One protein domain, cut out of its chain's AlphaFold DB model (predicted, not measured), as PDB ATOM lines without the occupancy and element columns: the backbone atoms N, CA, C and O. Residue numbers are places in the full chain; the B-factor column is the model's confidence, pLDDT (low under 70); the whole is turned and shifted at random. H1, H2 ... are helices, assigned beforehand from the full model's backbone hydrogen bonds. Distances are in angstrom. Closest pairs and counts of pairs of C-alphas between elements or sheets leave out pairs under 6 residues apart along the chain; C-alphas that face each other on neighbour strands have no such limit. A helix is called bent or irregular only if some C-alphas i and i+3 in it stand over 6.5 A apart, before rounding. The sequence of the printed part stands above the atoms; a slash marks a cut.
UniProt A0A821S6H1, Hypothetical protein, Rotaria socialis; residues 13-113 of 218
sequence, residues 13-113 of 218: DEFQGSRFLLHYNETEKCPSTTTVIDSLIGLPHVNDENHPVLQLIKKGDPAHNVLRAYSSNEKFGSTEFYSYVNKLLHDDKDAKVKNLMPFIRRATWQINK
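AT A GLANCE: This is residues 13 to 113 of the 218 residues of the protein "Hypothetical protein" of Rotaria socialis (UniProt A0A821S6H1). Look first for H7, one long kinked helix that runs through the middle of the domain, with shorter helices packed round it. On one side H3, H4 and H5 fold back and forth as two helical hairpins that share H4, H3 and H5 packing on H7 while H4 joins them on the side away from it; H2 and H6 pack on H7 elsewhere, and H1 lies out beyond H2 at the far end. The printed part has 101 residues with seven named helices, H1 to H7 in chain order, and no named strand: the class is all helix. It is compact, with a radius of gyration of the C-alphas of 12.8 A and spans of 38 by 31 by 20 A.

HOW THE PARTS SIT: Begin at the hub, H7, residues 94 to 111, which touches four helices. It has a kink of 48 degrees near residue 102 and is irregular there: C-alphas 99 and 102 are 7.2 A apart. With its residues 99 to 106 alone it touches H3, residues 33 to 41, at a shallow tilt of 32 degrees, opposite ways; the closest C-alphas, of Val 36 and Pro 102, are 5.1 A apart. With residues 103 to 110 alone it touches H5, residues 65 to 70, at a steep tilt of 57 degrees, closest at the C-alphas of Val 66 and Ala 107, 5.7 A. H4, residues 52 to 59, is apart from H7 but forms helical hairpins with H3, closest at Ile 37 and Leu 54, C-alphas 6.1 A apart, and with H5, closest at Ile 57 and Asn 65, C-alphas 5.0 A apart. H6, residues 81 to 91, touches residues 96 to 100 of H7 alone, closest at the C-alphas of Leu 88 and Val 97, 6.5 A. H2, residues 19 to 26, touches H7 at a steep tilt of 63 degrees, closest at the C-alphas of Arg 19 and Asp 94, 5.6 A. H1, residues 13 to 16, touches no helix. Every O i to N i+4 pair is within hydrogen-bond range in H2, H3, H4, H5 and H6, and 12 of 14 are in H7; H1 is too short for such a pair.

IN THESE COORDINATES: Find C-alpha 94 at (268.463, 371.233, 217.952); from there H7 runs 24.0 A to C-alpha 111 at (263.456, 368.129, 194.706). H6 measures 15.4 A, H3 12.7 A, H2 10.8 A and H4 10.5 A. H1 begins at C-alpha 13, (278.544, 358.438, 211.144).

THE WHOLE: The C-alphas of Asp 13 and Asn 50 are the two farthest apart, at 39.9 A. The printed part has no cut and no long link. Residues 75 to 76 pair with 79 to 80, antiparallel. The mean pLDDT of the printed part is 92.8, and no printed residue is under 70.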
ATOM      1  N   ASP A  13     278.725 358.588 209.690       91.69
ATOM      2  CA  ASP A  13     278.544 358.438 211.144       91.69
ATOM      3  C   ASP A  13     278.099 359.745 211.814       91.69
ATOM      4  O   ASP A  13     277.154 359.762 212.603       91.69
ATOM      5  N   GLU A  14     278.728 360.869 211.455       92.44
ATOM      6  CA  GLU A  14     278.309 362.198 211.925       92.44
ATOM      7  C   GLU A  14     276.878 362.523 211.483       92.44
ATOM      8  O   GLU A  14     276.108 363.112 212.240       92.44
ATOM      9  N   PHE A  15     276.491 362.110 210.272       93.50
ATOM     10  CA  PHE A  15     275.119 362.253 209.799       93.50
ATOM     11  C   PHE A  15     274.129 361.399 210.606       93.50
ATOM     12  O   PHE A  15     273.068 361.910 210.970       93.50
ATOM     13  N   GLN A  16     274.470 360.150 210.948       93.94
ATOM     14  CA  GLN A  16     273.611 359.297 211.783       93.94
ATOM     15  C   GLN A  16     273.361 359.893 213.178       93.94
ATOM     16  O   GLN A  16     272.281 359.720 213.735       93.94
ATOM     17  N   GLY A  17     274.335 360.624 213.727       93.75
ATOM     18  CA  GLY A  17     274.212 361.323 215.010       93.75
ATOM     19  C   GLY A  17     273.617 362.736 214.940       93.75
ATOM     20  O   GLY A  17     273.528 363.400 215.975       93.75
ATOM     21  N   SER A  18     273.246 363.224 213.751       94.69
ATOM     22  CA  SER A  18     272.829 364.620 213.557       94.69
ATOM     23  C   SER A  18     271.437 364.924 214.120       94.69
ATOM     24  O   SER A  18     270.518 364.097 214.082       94.69
ATOM     25  N   ARG A  19     271.241 366.163 214.592       95.94
ATOM     26  CA  ARG A  19     269.910 366.673 214.968       95.94
ATOM     27  C   ARG A  19     269.027 366.826 213.742       95.94
ATOM     28  O   ARG A  19     267.825 366.592 213.832       95.94
ATOM     29  N   PHE A  20     269.623 367.133 212.593       95.44
ATOM     30  CA  PHE A  20     268.959 367.054 211.302       95.44
ATOM     31  C   PHE A  20     268.239 365.719 211.101       95.44
ATOM     32  O   PHE A  20     267.029 365.730 210.895       95.44
ATOM     33  N   LEU A  21     268.944 364.585 211.168       95.62
ATOM     34  CA  LEU A  21     268.342 363.286 210.862       95.62
ATOM     35  C   LEU A  21     267.241 362.921 211.865       95.62
ATOM     36  O   LEU A  21     266.191 362.425 211.457       95.62
ATOM     37  N   LEU A  22     267.453 363.230 213.149       96.06
ATOM     38  CA  LEU A  22     266.442 363.070 214.194       96.06
ATOM     39  C   LEU A  22     265.135 363.788 213.816       96.06
ATOM     40  O   LEU A  22     264.101 363.144 213.639       96.06
ATOM     41  N   HIS A  23     265.191 365.107 213.604       97.06
ATOM     42  CA  HIS A  23     263.999 365.908 213.295       97.06
ATOM     43  C   HIS A  23     263.412 365.574 211.916       97.06
ATOM     44  O   HIS A  23     262.196 365.643 211.722       97.06
ATOM     45  N   TYR A  24     264.248 365.189 210.947       95.88
ATOM     46  CA  TYR A  24     263.821 364.818 209.595       95.88
ATOM     47  C   TYR A  24     262.933 363.569 209.600       95.88
ATOM     48  O   TYR A  24     261.962 363.504 208.841       95.88
ATOM     49  N   ASN A  25     263.234 362.607 210.476       94.94
ATOM     50  CA  ASN A  25     262.445 361.389 210.654       94.94
ATOM     51  C   ASN A  25     261.129 361.640 211.405       94.94
ATOM     52  O   ASN A  25     260.129 360.989 211.106       94.94
ATOM     53  N   GLU A  26     261.110 362.600 212.332       96.12
ATOM     54  CA  GLU A  26     259.916 362.968 213.110       96.12
ATOM     55  C   GLU A  26     258.940 363.870 212.339       96.12
ATOM     56  O   GLU A  26     257.746 363.911 212.638       96.12
ATOM     57  N   THR A  27     259.425 364.599 211.333       96.69
ATOM     58  CA  THR A  27     258.610 365.554 210.574       96.69
ATOM     59  C   THR A  27     257.896 364.876 209.405       96.69
ATOM     60  O   THR A  27     258.461 364.033 208.704       96.69
ATOM     61  N   GLU A  28     256.657 365.283 209.118       96.50
ATOM     62  CA  GLU A  28     255.878 364.803 207.969       96.50
ATOM     63  C   GLU A  28     256.679 364.862 206.646       96.50
ATOM     64  O   GLU A  28     257.477 365.774 206.424       96.50
ATOM     65  N   LYS A  29     256.489 363.881 205.749       92.50
ATOM     66  CA  LYS A  29     257.204 363.796 204.453       92.50
ATOM     67  C   LYS A  29     256.921 364.965 203.517       92.50
ATOM     68  O   LYS A  29     257.785 365.344 202.735       92.50
ATOM     69  N   CYS A  30     255.713 365.509 203.575       95.19
ATOM     70  CA  CYS A  30     255.265 366.566 202.686       95.19
ATOM     71  C   CYS A  30     254.401 367.573 203.466       95.19
ATOM     72  O   CYS A  30     253.197 367.646 203.218       95.19
ATOM     73  N   PRO A  31     255.002 368.358 204.382       97.31
ATOM     74  CA  PRO A  31     254.262 369.317 205.193       97.31
ATOM     75  C   PRO A  31     253.466 370.293 204.323       97.31
ATOM     76  O   PRO A  31     253.889 370.654 203.213       97.31
ATOM     77  N   SER A  32     252.315 370.732 204.832       97.19
ATOM     78  CA  SER A  32     251.485 371.730 204.155       97.19
ATOM     79  C   SER A  32     252.195 373.089 204.062       97.19
ATOM     80  O   SER A  32     253.077 373.400 204.863       97.19
ATOM     81  N   THR A  33     251.788 373.937 203.111       96.69
ATOM     82  CA  THR A  33     252.306 375.315 202.999       96.69
ATOM     83  C   THR A  33     252.123 376.096 204.304       96.69
ATOM     84  O   THR A  33     253.035 376.810 204.710       96.69
ATOM     85  N   THR A  34     250.982 375.926 204.980       96.00
ATOM     86  CA  THR A  34     250.699 376.557 206.278       96.00
ATOM     87  C   THR A  34     251.701 376.104 207.335       96.00
ATOM     88  O   THR A  34     252.379 376.935 207.921       96.00
ATOM     89  N   THR A  35     251.914 374.791 207.472       96.81
ATOM     90  CA  THR A  35     252.895 374.223 208.413       96.81
ATOM     91  C   THR A  35     254.311 374.749 208.166       96.81
ATOM     92  O   THR A  35     255.040 375.038 209.111       96.81
ATOM     93  N   VAL A  36     254.712 374.894 206.896       97.19
ATOM     94  CA  VAL A  36     256.009 375.489 206.543       97.19
ATOM     95  C   VAL A  36     256.086 376.939 207.020       97.19
ATOM     96  O   VAL A  36     257.067 377.306 207.662       97.19
ATOM     97  N   ILE A  37     255.071 377.755 206.736       95.44
ATOM     98  CA  ILE A  37     255.039 379.170 207.128       95.44
ATOM     99  C   ILE A  37     255.093 379.315 208.652       95.44
ATOM    100  O   ILE A  37     255.974 380.016 209.149       95.44
ATOM    101  N   ASP A  38     254.237 378.598 209.378       94.12
ATOM    102  CA  ASP A  38     254.164 378.650 210.843       94.12
ATOM    103  C   ASP A  38     255.514 378.291 211.481       94.12
ATOM    104  O   ASP A  38     255.981 378.955 212.407       94.12
ATOM    105  N   SER A  39     256.195 377.278 210.932       94.38
ATOM    106  CA  SER A  39     257.510 376.851 211.417       94.38
ATOM    107  C   SER A  39     258.603 377.908 211.220       94.38
ATOM    108  O   SER A  39     259.468 378.083 212.082       94.38
ATOM    109  N   LEU A  40     258.542 378.669 210.119       93.69
ATOM    110  CA  LEU A  40     259.506 379.726 209.814       93.69
ATOM    111  C   LEU A  40     259.276 380.993 210.645       93.69
ATOM    112  O   LEU A  40     260.248 381.682 210.940       93.69
ATOM    113  N   ILE A  41     258.037 381.286 211.056       91.25
ATOM    114  CA  ILE A  41     257.731 382.395 211.982       91.25
ATOM    115  C   ILE A  41     258.423 382.183 213.336       91.25
ATOM    116  O   ILE A  41     258.853 383.137 213.974       91.25
ATOM    117  N   GLY A  42     258.622 380.930 213.750       84.88
ATOM    118  CA  GLY A  42     259.379 380.594 214.957       84.88
ATOM    119  C   GLY A  42     260.896 380.822 214.863       84.88
ATOM    120  O   GLY A  42     261.615 380.521 215.819       84.88
ATOM    121  N   LEU A  43     261.424 381.292 213.726       87.38
ATOM    122  CA  LEU A  43     262.848 381.583 213.555       87.38
ATOM    123  C   LEU A  43     263.158 383.058 213.860       87.38
ATOM    124  O   LEU A  43     262.357 383.943 213.564       87.38
ATOM    125  N   PRO A  44     264.358 383.360 214.398       82.88
ATOM    126  CA  PRO A  44     264.795 384.738 214.588       82.88
ATOM    127  C   PRO A  44     264.664 385.574 213.307       82.88
ATOM    128  O   PRO A  44     264.986 385.094 212.220       82.88
ATOM    129  N   HIS A  45     264.283 386.843 213.468       81.44
ATOM    130  CA  HIS A  45     264.122 387.841 212.397       81.44
ATOM    131  C   HIS A  45     262.878 387.686 211.512       81.44
ATOM    132  O   HIS A  45     262.688 388.497 210.605       81.44
ATOM    133  N   VAL A  46     262.015 386.710 211.793       79.88
ATOM    134  CA  VAL A  46     260.690 386.604 211.182       79.88
ATOM    135  C   VAL A  46     259.666 387.053 212.215       79.88
ATOM    136  O   VAL A  46     259.329 386.316 213.131       79.88
ATOM    137  N   ASN A  47     259.222 388.304 212.103       72.62
ATOM    138  CA  ASN A  47     258.365 388.909 213.125       72.62
ATOM    139  C   ASN A  47     256.868 388.793 212.800       72.62
ATOM    140  O   ASN A  47     256.046 388.978 213.692       72.62
ATOM    141  N   ASP A  48     256.512 388.503 211.543       81.88
ATOM    142  CA  ASP A  48     255.126 388.333 211.106       81.88
ATOM    143  C   ASP A  48     255.011 387.562 209.772       81.88
ATOM    144  O   ASP A  48     255.998 387.312 209.073       81.88
ATOM    145  N   GLU A  49     253.774 387.212 209.403       81.75
ATOM    146  CA  GLU A  49     253.414 386.525 208.152       81.75
ATOM    147  C   GLU A  49     253.678 387.331 206.866       81.75
ATOM    148  O   GLU A  49     253.683 386.767 205.765       81.75
ATOM    149  N   ASN A  50     253.865 388.648 206.957       86.44
ATOM    150  CA  ASN A  50     254.111 389.526 205.813       86.44
ATOM    151  C   ASN A  50     255.581 389.536 205.384       86.44
ATOM    152  O   ASN A  50     255.908 390.147 204.364       86.44
ATOM    153  N   HIS A  51     256.455 388.819 206.095       93.38
ATOM    154  CA  HIS A  51     257.853 388.669 205.717       93.38
ATOM    155  C   HIS A  51     257.992 388.197 204.244       93.38
ATOM    156  O   HIS A  51     257.360 387.206 203.858       93.38
ATOM    157  N   PRO A  52     258.838 388.835 203.406       93.88
ATOM    158  CA  PRO A  52     258.895 388.579 201.959       93.88
ATOM    159  C   PRO A  52     259.070 387.107 201.555       93.88
ATOM    160  O   PRO A  52     258.358 386.607 200.686       93.88
ATOM    161  N   VAL A  53     259.951 386.370 202.243       94.69
ATOM    162  CA  VAL A  53     260.123 384.914 202.048       94.69
ATOM    163  C   VAL A  53     258.816 384.145 202.274       94.69
ATOM    164  O   VAL A  53     258.472 383.274 201.476       94.69
ATOM    165  N   LEU A  54     258.066 384.468 203.332       95.50
ATOM    166  CA  LEU A  54     256.798 383.798 203.630       95.50
ATOM    167  C   LEU A  54     255.759 384.114 202.560       95.50
ATOM    168  O   LEU A  54     255.015 383.230 202.147       95.50
ATOM    169  N   GLN A  55     255.754 385.342 202.039       95.38
ATOM    170  CA  GLN A  55     254.875 385.740 200.941       95.38
ATOM    171  C   GLN A  55     255.195 384.996 199.636       95.38
ATOM    172  O   GLN A  55     254.266 384.592 198.934       95.38
ATOM    173  N   LEU A  56     256.476 384.750 199.331       94.88
ATOM    174  CA  LEU A  56     256.877 383.907 198.196       94.88
ATOM    175  C   LEU A  56     256.357 382.472 198.340       94.88
ATOM    176  O   LEU A  56     255.883 381.893 197.362       94.88
ATOM    177  N   ILE A  57     256.408 381.918 199.552       96.62
ATOM    178  CA  ILE A  57     255.894 380.576 199.847       96.62
ATOM    179  C   ILE A  57     254.359 380.559 199.751       96.62
ATOM    180  O   ILE A  57     253.796 379.715 199.055       96.62
ATOM    181  N   LYS A  58     253.681 381.518 200.394       96.06
ATOM    182  CA  LYS A  58     252.215 381.609 200.497       96.06
ATOM    183  C   LYS A  58     251.537 381.798 199.140       96.06
ATOM    184  O   LYS A  58     250.501 381.194 198.895       96.06
ATOM    185  N   LYS A  59     252.109 382.636 198.268       94.94
ATOM    186  CA  LYS A  59     251.524 383.006 196.964       94.94
ATOM    187  C   LYS A  59     252.074 382.198 195.785       94.94
ATOM    188  O   LYS A  59     251.564 382.322 194.676       94.94
ATOM    189  N   GLY A  60     253.154 381.444 195.987       94.19
ATOM    190  CA  GLY A  60     253.801 380.674 194.928       94.19
ATOM    191  C   GLY A  60     253.055 379.388 194.574       94.19
ATOM    192  O   GLY A  60     252.271 378.871 195.364       94.19
ATOM    193  N   ASP A  61     253.371 378.830 193.403       94.25
ATOM    194  CA  ASP A  61     252.919 377.495 192.994       94.25
ATOM    195  C   ASP A  61     253.345 376.441 194.037       94.25
ATOM    196  O   ASP A  61     254.551 376.242 194.231       94.25
ATOM    197  N   PRO A  62     252.409 375.726 194.690       93.44
ATOM    198  CA  PRO A  62     252.729 374.716 195.695       93.44
ATOM    199  C   PRO A  62     253.685 373.618 195.216       93.44
ATOM    200  O   PRO A  62     254.316 372.961 196.049       93.44
ATOM    201  N   ALA A  63     253.820 373.387 193.908       92.06
ATOM    202  CA  ALA A  63     254.776 372.424 193.381       92.06
ATOM    203  C   ALA A  63     256.243 372.863 193.559       92.06
ATOM    204  O   ALA A  63     257.102 371.990 193.672       92.06
ATOM    205  N   HIS A  64     256.530 374.171 193.639       94.00
ATOM    206  CA  HIS A  64     257.904 374.708 193.638       94.00
ATOM    207  C   HIS A  64     258.124 375.952 194.528       94.00
ATOM    208  O   HIS A  64     259.220 376.507 194.551       94.00
ATOM    209  N   ASN A  65     257.106 376.422 195.254       95.50
ATOM    210  CA  ASN A  65     257.135 377.662 196.041       95.50
ATOM    211  C   ASN A  65     258.265 377.721 197.083       95.50
ATOM    212  O   ASN A  65     258.891 378.767 197.240       95.50
ATOM    213  N   VAL A  66     258.562 376.609 197.756       96.56
ATOM    214  CA  VAL A  66     259.626 376.518 198.763       96.56
ATOM    215  C   VAL A  66     261.005 376.586 198.108       96.56
ATOM    216  O   VAL A  66     261.850 377.353 198.564       96.56
ATOM    217  N   LEU A  67     261.223 375.874 196.996       95.50
ATOM    218  CA  LEU A  67     262.477 375.972 196.235       95.50
ATOM    219  C   LEU A  67     262.681 377.361 195.620       95.50
ATOM    220  O   LEU A  67     263.796 377.883 195.617       95.50
ATOM    221  N   ARG A  68     261.607 377.990 195.137       94.94
ATOM    222  CA  ARG A  68     261.642 379.371 194.643       94.94
ATOM    223  C   ARG A  68     261.986 380.359 195.755       94.94
ATOM    224  O   ARG A  68     262.778 381.265 195.531       94.94
ATOM    225  N   ALA A  69     261.418 380.185 196.948       95.75
ATOM    226  CA  ALA A  69     261.751 381.016 198.100       95.75
ATOM    227  C   ALA A  69     263.213 380.817 198.530       95.75
ATOM    228  O   ALA A  69     263.916 381.802 198.743       95.75
ATOM    229  N   TYR A  70     263.690 379.567 198.584       95.44
ATOM    230  CA  TYR A  70     265.094 379.243 198.852       95.44
ATOM    231  C   TYR A  70     266.035 379.953 197.866       95.44
ATOM    232  O   TYR A  70     266.949 380.652 198.284       95.44
ATOM    233  N   SER A  71     265.773 379.835 196.563       93.38
ATOM    234  CA  SER A  71     266.593 380.412 195.483       93.38
ATOM    235  C   SER A  71     266.302 381.893 195.191       93.38
ATOM    236  O   SER A  71     266.641 382.391 194.118       93.38
ATOM    237  N   SER A  72     265.666 382.613 196.116       92.81
ATOM    238  CA  SER A  72     265.350 384.035 195.959       92.81
ATOM    239  C   SER A  72     266.461 384.955 196.483       92.81
ATOM    240  O   SER A  72     267.379 384.529 197.181       92.81
ATOM    241  N   ASN A  73     266.347 386.250 196.167       90.88
ATOM    242  CA  ASN A  73     267.180 387.310 196.753       90.88
ATOM    243  C   ASN A  73     266.677 387.777 198.134       90.88
ATOM    244  O   ASN A  73     267.239 388.715 198.702       90.88
ATOM    245  N   GLU A  74     265.604 387.177 198.655       93.38
ATOM    246  CA  GLU A  74     265.015 387.604 199.919       93.38
ATOM    247  C   GLU A  74     265.932 387.278 201.099       93.38
ATOM    248  O   GLU A  74     266.752 386.354 201.062       93.38
ATOM    249  N   LYS A  75     265.801 388.059 202.171       92.25
ATOM    250  CA  LYS A  75     266.697 388.004 203.327       92.25
ATOM    251  C   LYS A  75     265.937 387.716 204.609       92.25
ATOM    252  O   LYS A  75     264.804 388.149 204.759       92.25
ATOM    253  N   PHE A  76     266.596 387.032 205.539       89.31
ATOM    254  CA  PHE A  76     266.244 387.002 206.958       89.31
ATOM    255  C   PHE A  76     267.194 387.959 207.682       89.31
ATOM    256  O   PHE A  76     268.401 387.711 207.773       89.31
ATOM    257  N   GLY A  77     266.669 389.099 208.134       87.31
ATOM    258  CA  GLY A  77     267.497 390.205 208.617       87.31
ATOM    259  C   GLY A  77     268.459 390.697 207.527       87.31
ATOM    260  O   GLY A  77     268.043 391.092 206.442       87.31
ATOM    261  N   SER A  78     269.766 390.657 207.795       88.75
ATOM    262  CA  SER A  78     270.803 391.077 206.839       88.75
ATOM    263  C   SER A  78     271.314 389.957 205.922       88.75
ATOM    264  O   SER A  78     272.135 390.223 205.042       88.75
ATOM    265  N   THR A  79     270.880 388.710 206.121       90.00
ATOM    266  CA  THR A  79     271.434 387.526 205.449       90.00
ATOM    267  C   THR A  79     270.460 386.978 204.413       90.00
ATOM    268  O   THR A  79     269.282 386.807 204.702       90.00
ATOM    269  N   GLU A  80     270.950 386.675 203.211       92.44
ATOM    270  CA  GLU A  80     270.166 386.005 202.162       92.44
ATOM    271  C   GLU A  80     269.593 384.679 202.679       92.44
ATOM    272  O   GLU A  80     270.277 383.928 203.379       92.44
ATOM    273  N   PHE A  81     268.338 384.383 202.345       93.56
ATOM    274  CA  PHE A  81     267.595 383.294 202.974       93.56
ATOM    275  C   PHE A  81     268.264 381.924 202.787       93.56
ATOM    276  O   PHE A  81     268.438 381.203 203.767       93.56
ATOM    277  N   TYR A  82     268.751 381.589 201.586       92.75
ATOM    278  CA  TYR A  82     269.501 380.341 201.373       92.75
ATOM    279  C   TYR A  82     270.745 380.244 202.279       92.75
ATOM    280  O   TYR A  82     271.080 379.171 202.780       92.75
ATOM    281  N   SER A  83     271.439 381.369 202.505       91.44
ATOM    282  CA  SER A  83     272.654 381.419 203.322       91.44
ATOM    283  C   SER A  83     272.305 381.216 204.791       91.44
ATOM    284  O   SER A  83     272.995 380.475 205.489       91.44
ATOM    285  N   TYR A  84     271.194 381.808 205.236       92.56
ATOM    286  CA  TYR A  84     270.641 381.596 206.566       92.56
ATOM    287  C   TYR A  84     270.276 380.120 206.795       92.56
ATOM    288  O   TYR A  84     270.752 379.520 207.758       92.56
ATOM    289  N   VAL A  85     269.519 379.509 205.875       94.12
ATOM    290  CA  VAL A  85     269.135 378.085 205.913       94.12
ATOM    291  C   VAL A  85     270.365 377.183 205.989       94.12
ATOM    292  O   VAL A  85     270.480 376.370 206.905       94.12
ATOM    293  N   ASN A  86     271.320 377.351 205.072       93.62
ATOM    294  CA  ASN A  86     272.507 376.502 205.042       93.62
ATOM    295  C   ASN A  86     273.377 376.689 206.289       93.62
ATOM    296  O   ASN A  86     273.909 375.710 206.801       93.62
ATOM    297  N   LYS A  87     273.480 377.906 206.837       91.31
ATOM    298  CA  LYS A  87     274.176 378.131 208.110       91.31
ATOM    299  C   LYS A  87     273.532 377.347 209.254       91.31
ATOM    300  O   LYS A  87     274.250 376.723 210.025       91.31
ATOM    301  N   LEU A  88     272.201 377.350 209.360       91.75
ATOM    302  CA  LEU A  88     271.503 376.594 210.404       91.75
ATOM    303  C   LEU A  88     271.717 375.082 210.281       91.75
ATOM    304  O   LEU A  88     271.889 374.421 211.302       91.75
ATOM    305  N   LEU A  89     271.743 374.559 209.053       92.81
ATOM    306  CA  LEU A  89     272.036 373.147 208.786       92.81
ATOM    307  C   LEU A  89     273.479 372.778 209.151       92.81
ATOM    308  O   LEU A  89     273.719 371.706 209.686       92.81
ATOM    309  N   HIS A  90     274.440 373.672 208.904       90.56
ATOM    310  CA  HIS A  90     275.833 373.460 209.303       90.56
ATOM    311  C   HIS A  90     276.054 373.560 210.820       90.56
ATOM    312  O   HIS A  90     276.888 372.834 211.352       90.56
ATOM    313  N   ASP A  91     275.334 374.450 211.510       90.00
ATOM    314  CA  ASP A  91     275.411 374.588 212.971       90.00
ATOM    315  C   ASP A  91     274.773 373.391 213.710       90.00
ATOM    316  O   ASP A  91     275.102 373.157 214.872       90.00
ATOM    317  N   ASP A  92     273.819 372.702 213.068       89.81
ATOM    318  CA  ASP A  92     273.055 371.538 213.555       89.81
ATOM    319  C   ASP A  92     272.510 371.668 214.998       89.81
ATOM    320  O   ASP A  92     272.479 370.729 215.796       89.81
ATOM    321  N   LYS A  93     272.079 372.881 215.375       90.25
ATOM    322  CA  LYS A  93     271.536 373.167 216.714       90.25
ATOM    323  C   LYS A  93     270.067 372.771 216.810       90.25
ATOM    324  O   LYS A  93     269.235 373.343 216.107       90.25
ATOM    325  N   ASP A  94     269.760 371.900 217.768       88.81
ATOM    326  CA  ASP A  94     268.463 371.233 217.952       88.81
ATOM    327  C   ASP A  94     267.233 372.131 217.713       88.81
ATOM    328  O   ASP A  94     266.531 371.960 216.717       88.81
ATOM    329  N   ALA A  95     267.023 373.156 218.547       88.06
ATOM    330  CA  ALA A  95     265.845 374.025 218.454       88.06
ATOM    331  C   ALA A  95     265.704 374.742 217.096       88.06
ATOM    332  O   ALA A  95     264.593 374.972 216.621       88.06
ATOM    333  N   LYS A  96     266.823 375.096 216.451       88.12
ATOM    334  CA  LYS A  96     266.804 375.815 215.167       88.12
ATOM    335  C   LYS A  96     266.530 374.875 214.000       88.12
ATOM    336  O   LYS A  96     265.752 375.221 213.115       88.12
ATOM    337  N   VAL A  97     267.155 373.699 214.009       90.06
ATOM    338  CA  VAL A  97     266.941 372.669 212.985       90.06
ATOM    339  C   VAL A  97     265.514 372.133 213.054       90.06
ATOM    340  O   VAL A  97     264.887 371.976 212.009       90.06
ATOM    341  N   LYS A  98     264.962 371.958 214.262       94.25
ATOM    342  CA  LYS A  98     263.565 371.563 214.472       94.25
ATOM    343  C   LYS A  98     262.580 372.527 213.804       94.25
ATOM    344  O   LYS A  98     261.749 372.091 213.015       94.25
ATOM    345  N   ASN A  99     262.714 373.834 214.051       93.25
ATOM    346  CA  ASN A  99     261.843 374.847 213.437       93.25
ATOM    347  C   ASN A  99     262.021 374.934 211.915       93.25
ATOM    348  O   ASN A  99     261.078 375.236 211.196       93.25
ATOM    349  N   LEU A 100     263.218 374.650 211.401       95.00
ATOM    350  CA  LEU A 100     263.482 374.661 209.963       95.00
ATOM    351  C   LEU A 100     262.960 373.399 209.250       95.00
ATOM    352  O   LEU A 100     262.809 373.395 208.028       95.00
ATOM    353  N   MET A 101     262.689 372.315 209.980       97.00
ATOM    354  CA  MET A 101     262.477 371.001 209.381       97.00
ATOM    355  C   MET A 101     261.259 370.907 208.450       97.00
ATOM    356  O   MET A 101     261.394 370.294 207.387       97.00
ATOM    357  N   PRO A 102     260.100 371.538 208.731       97.88
ATOM    358  CA  PRO A 102     258.989 371.517 207.785       97.88
ATOM    359  C   PRO A 102     259.356 372.125 206.425       97.88
ATOM    360  O   PRO A 102     259.011 371.567 205.380       97.88
ATOM    361  N   PHE A 103     260.129 373.217 206.427       97.75
ATOM    362  CA  PHE A 103     260.672 373.820 205.210       97.75
ATOM    363  C   PHE A 103     261.606 372.854 204.467       97.75
ATOM    364  O   PHE A 103     261.433 372.645 203.266       97.75
ATOM    365  N   ILE A 104     262.547 372.215 205.175       97.50
ATOM    366  CA  ILE A 104     263.467 371.222 204.592       97.50
ATOM    367  C   ILE A 104     262.699 370.065 203.956       97.50
ATOM    368  O   ILE A 104     262.941 369.738 202.797       97.50
ATOM    369  N   ARG A 105     261.754 369.457 204.679       97.38
ATOM    370  CA  ARG A 105     260.972 368.311 204.192       97.38
ATOM    371  C   ARG A 105     260.182 368.667 202.947       97.38
ATOM    372  O   ARG A 105     260.204 367.919 201.970       97.38
ATOM    373  N   ARG A 106     259.548 369.843 202.940       97.50
ATOM    374  CA  ARG A 106     258.837 370.333 201.760       97.50
ATOM    375  C   ARG A 106     259.786 370.563 200.583       97.50
ATOM    376  O   ARG A 106     259.463 370.141 199.477       97.50
ATOM    377  N   ALA A 107     260.945 371.182 200.804       96.81
ATOM    378  CA  ALA A 107     261.949 371.407 199.766       96.81
ATOM    379  C   ALA A 107     262.478 370.086 199.182       96.81
ATOM    380  O   ALA A 107     262.455 369.900 197.968       96.81
ATOM    381  N   THR A 108     262.882 369.140 200.032       95.75
ATOM    382  CA  THR A 108     263.352 367.814 199.611       95.75
ATOM    383  C   THR A 108     262.270 367.051 198.858       95.75
ATOM    384  O   THR A 108     262.552 366.463 197.820       95.75
ATOM    385  N   TRP A 109     261.008 367.122 199.281       95.25
ATOM    386  CA  TRP A 109     259.906 366.543 198.510       95.25
ATOM    387  C   TRP A 109     259.747 367.190 197.123       95.25
ATOM    388  O   TRP A 109     259.497 366.485 196.147       95.25
ATOM    389  N   GLN A 110     259.914 368.513 197.001       95.00
ATOM    390  CA  GLN A 110     259.865 369.210 195.707       95.00
ATOM    391  C   GLN A 110     261.063 368.859 194.803       95.00
ATOM    392  O   GLN A 110     260.894 368.811 193.578       95.00
ATOM    393  N   ILE A 111     262.236 368.589 195.393       94.81
ATOM    394  CA  ILE A 111     263.456 368.129 194.706       94.81
ATOM    395  C   ILE A 111     263.296 366.689 194.221       94.81
ATOM    396  O   ILE A 111     263.488 366.423 193.040       94.81
ATOM    397  N   ASN A 112     262.838 365.781 195.085       89.94
ATOM    398  CA  ASN A 112     262.776 364.343 194.805       89.94
ATOM    399  C   ASN A 112     261.719 363.943 193.758       89.94
ATOM    400  O   ASN A 112     261.528 362.764 193.458       89.94
ATOM    401  N   LYS A 113     261.044 364.927 193.156       79.94
ATOM    402  CA  LYS A 113     260.146 364.753 192.017       79.94
ATOM    403  C   LYS A 113     260.932 364.752 190.709       79.94
ATOM    404  O   LYS A 113     261.091 365.807 190.095       79.94
TER     405      LYS A 113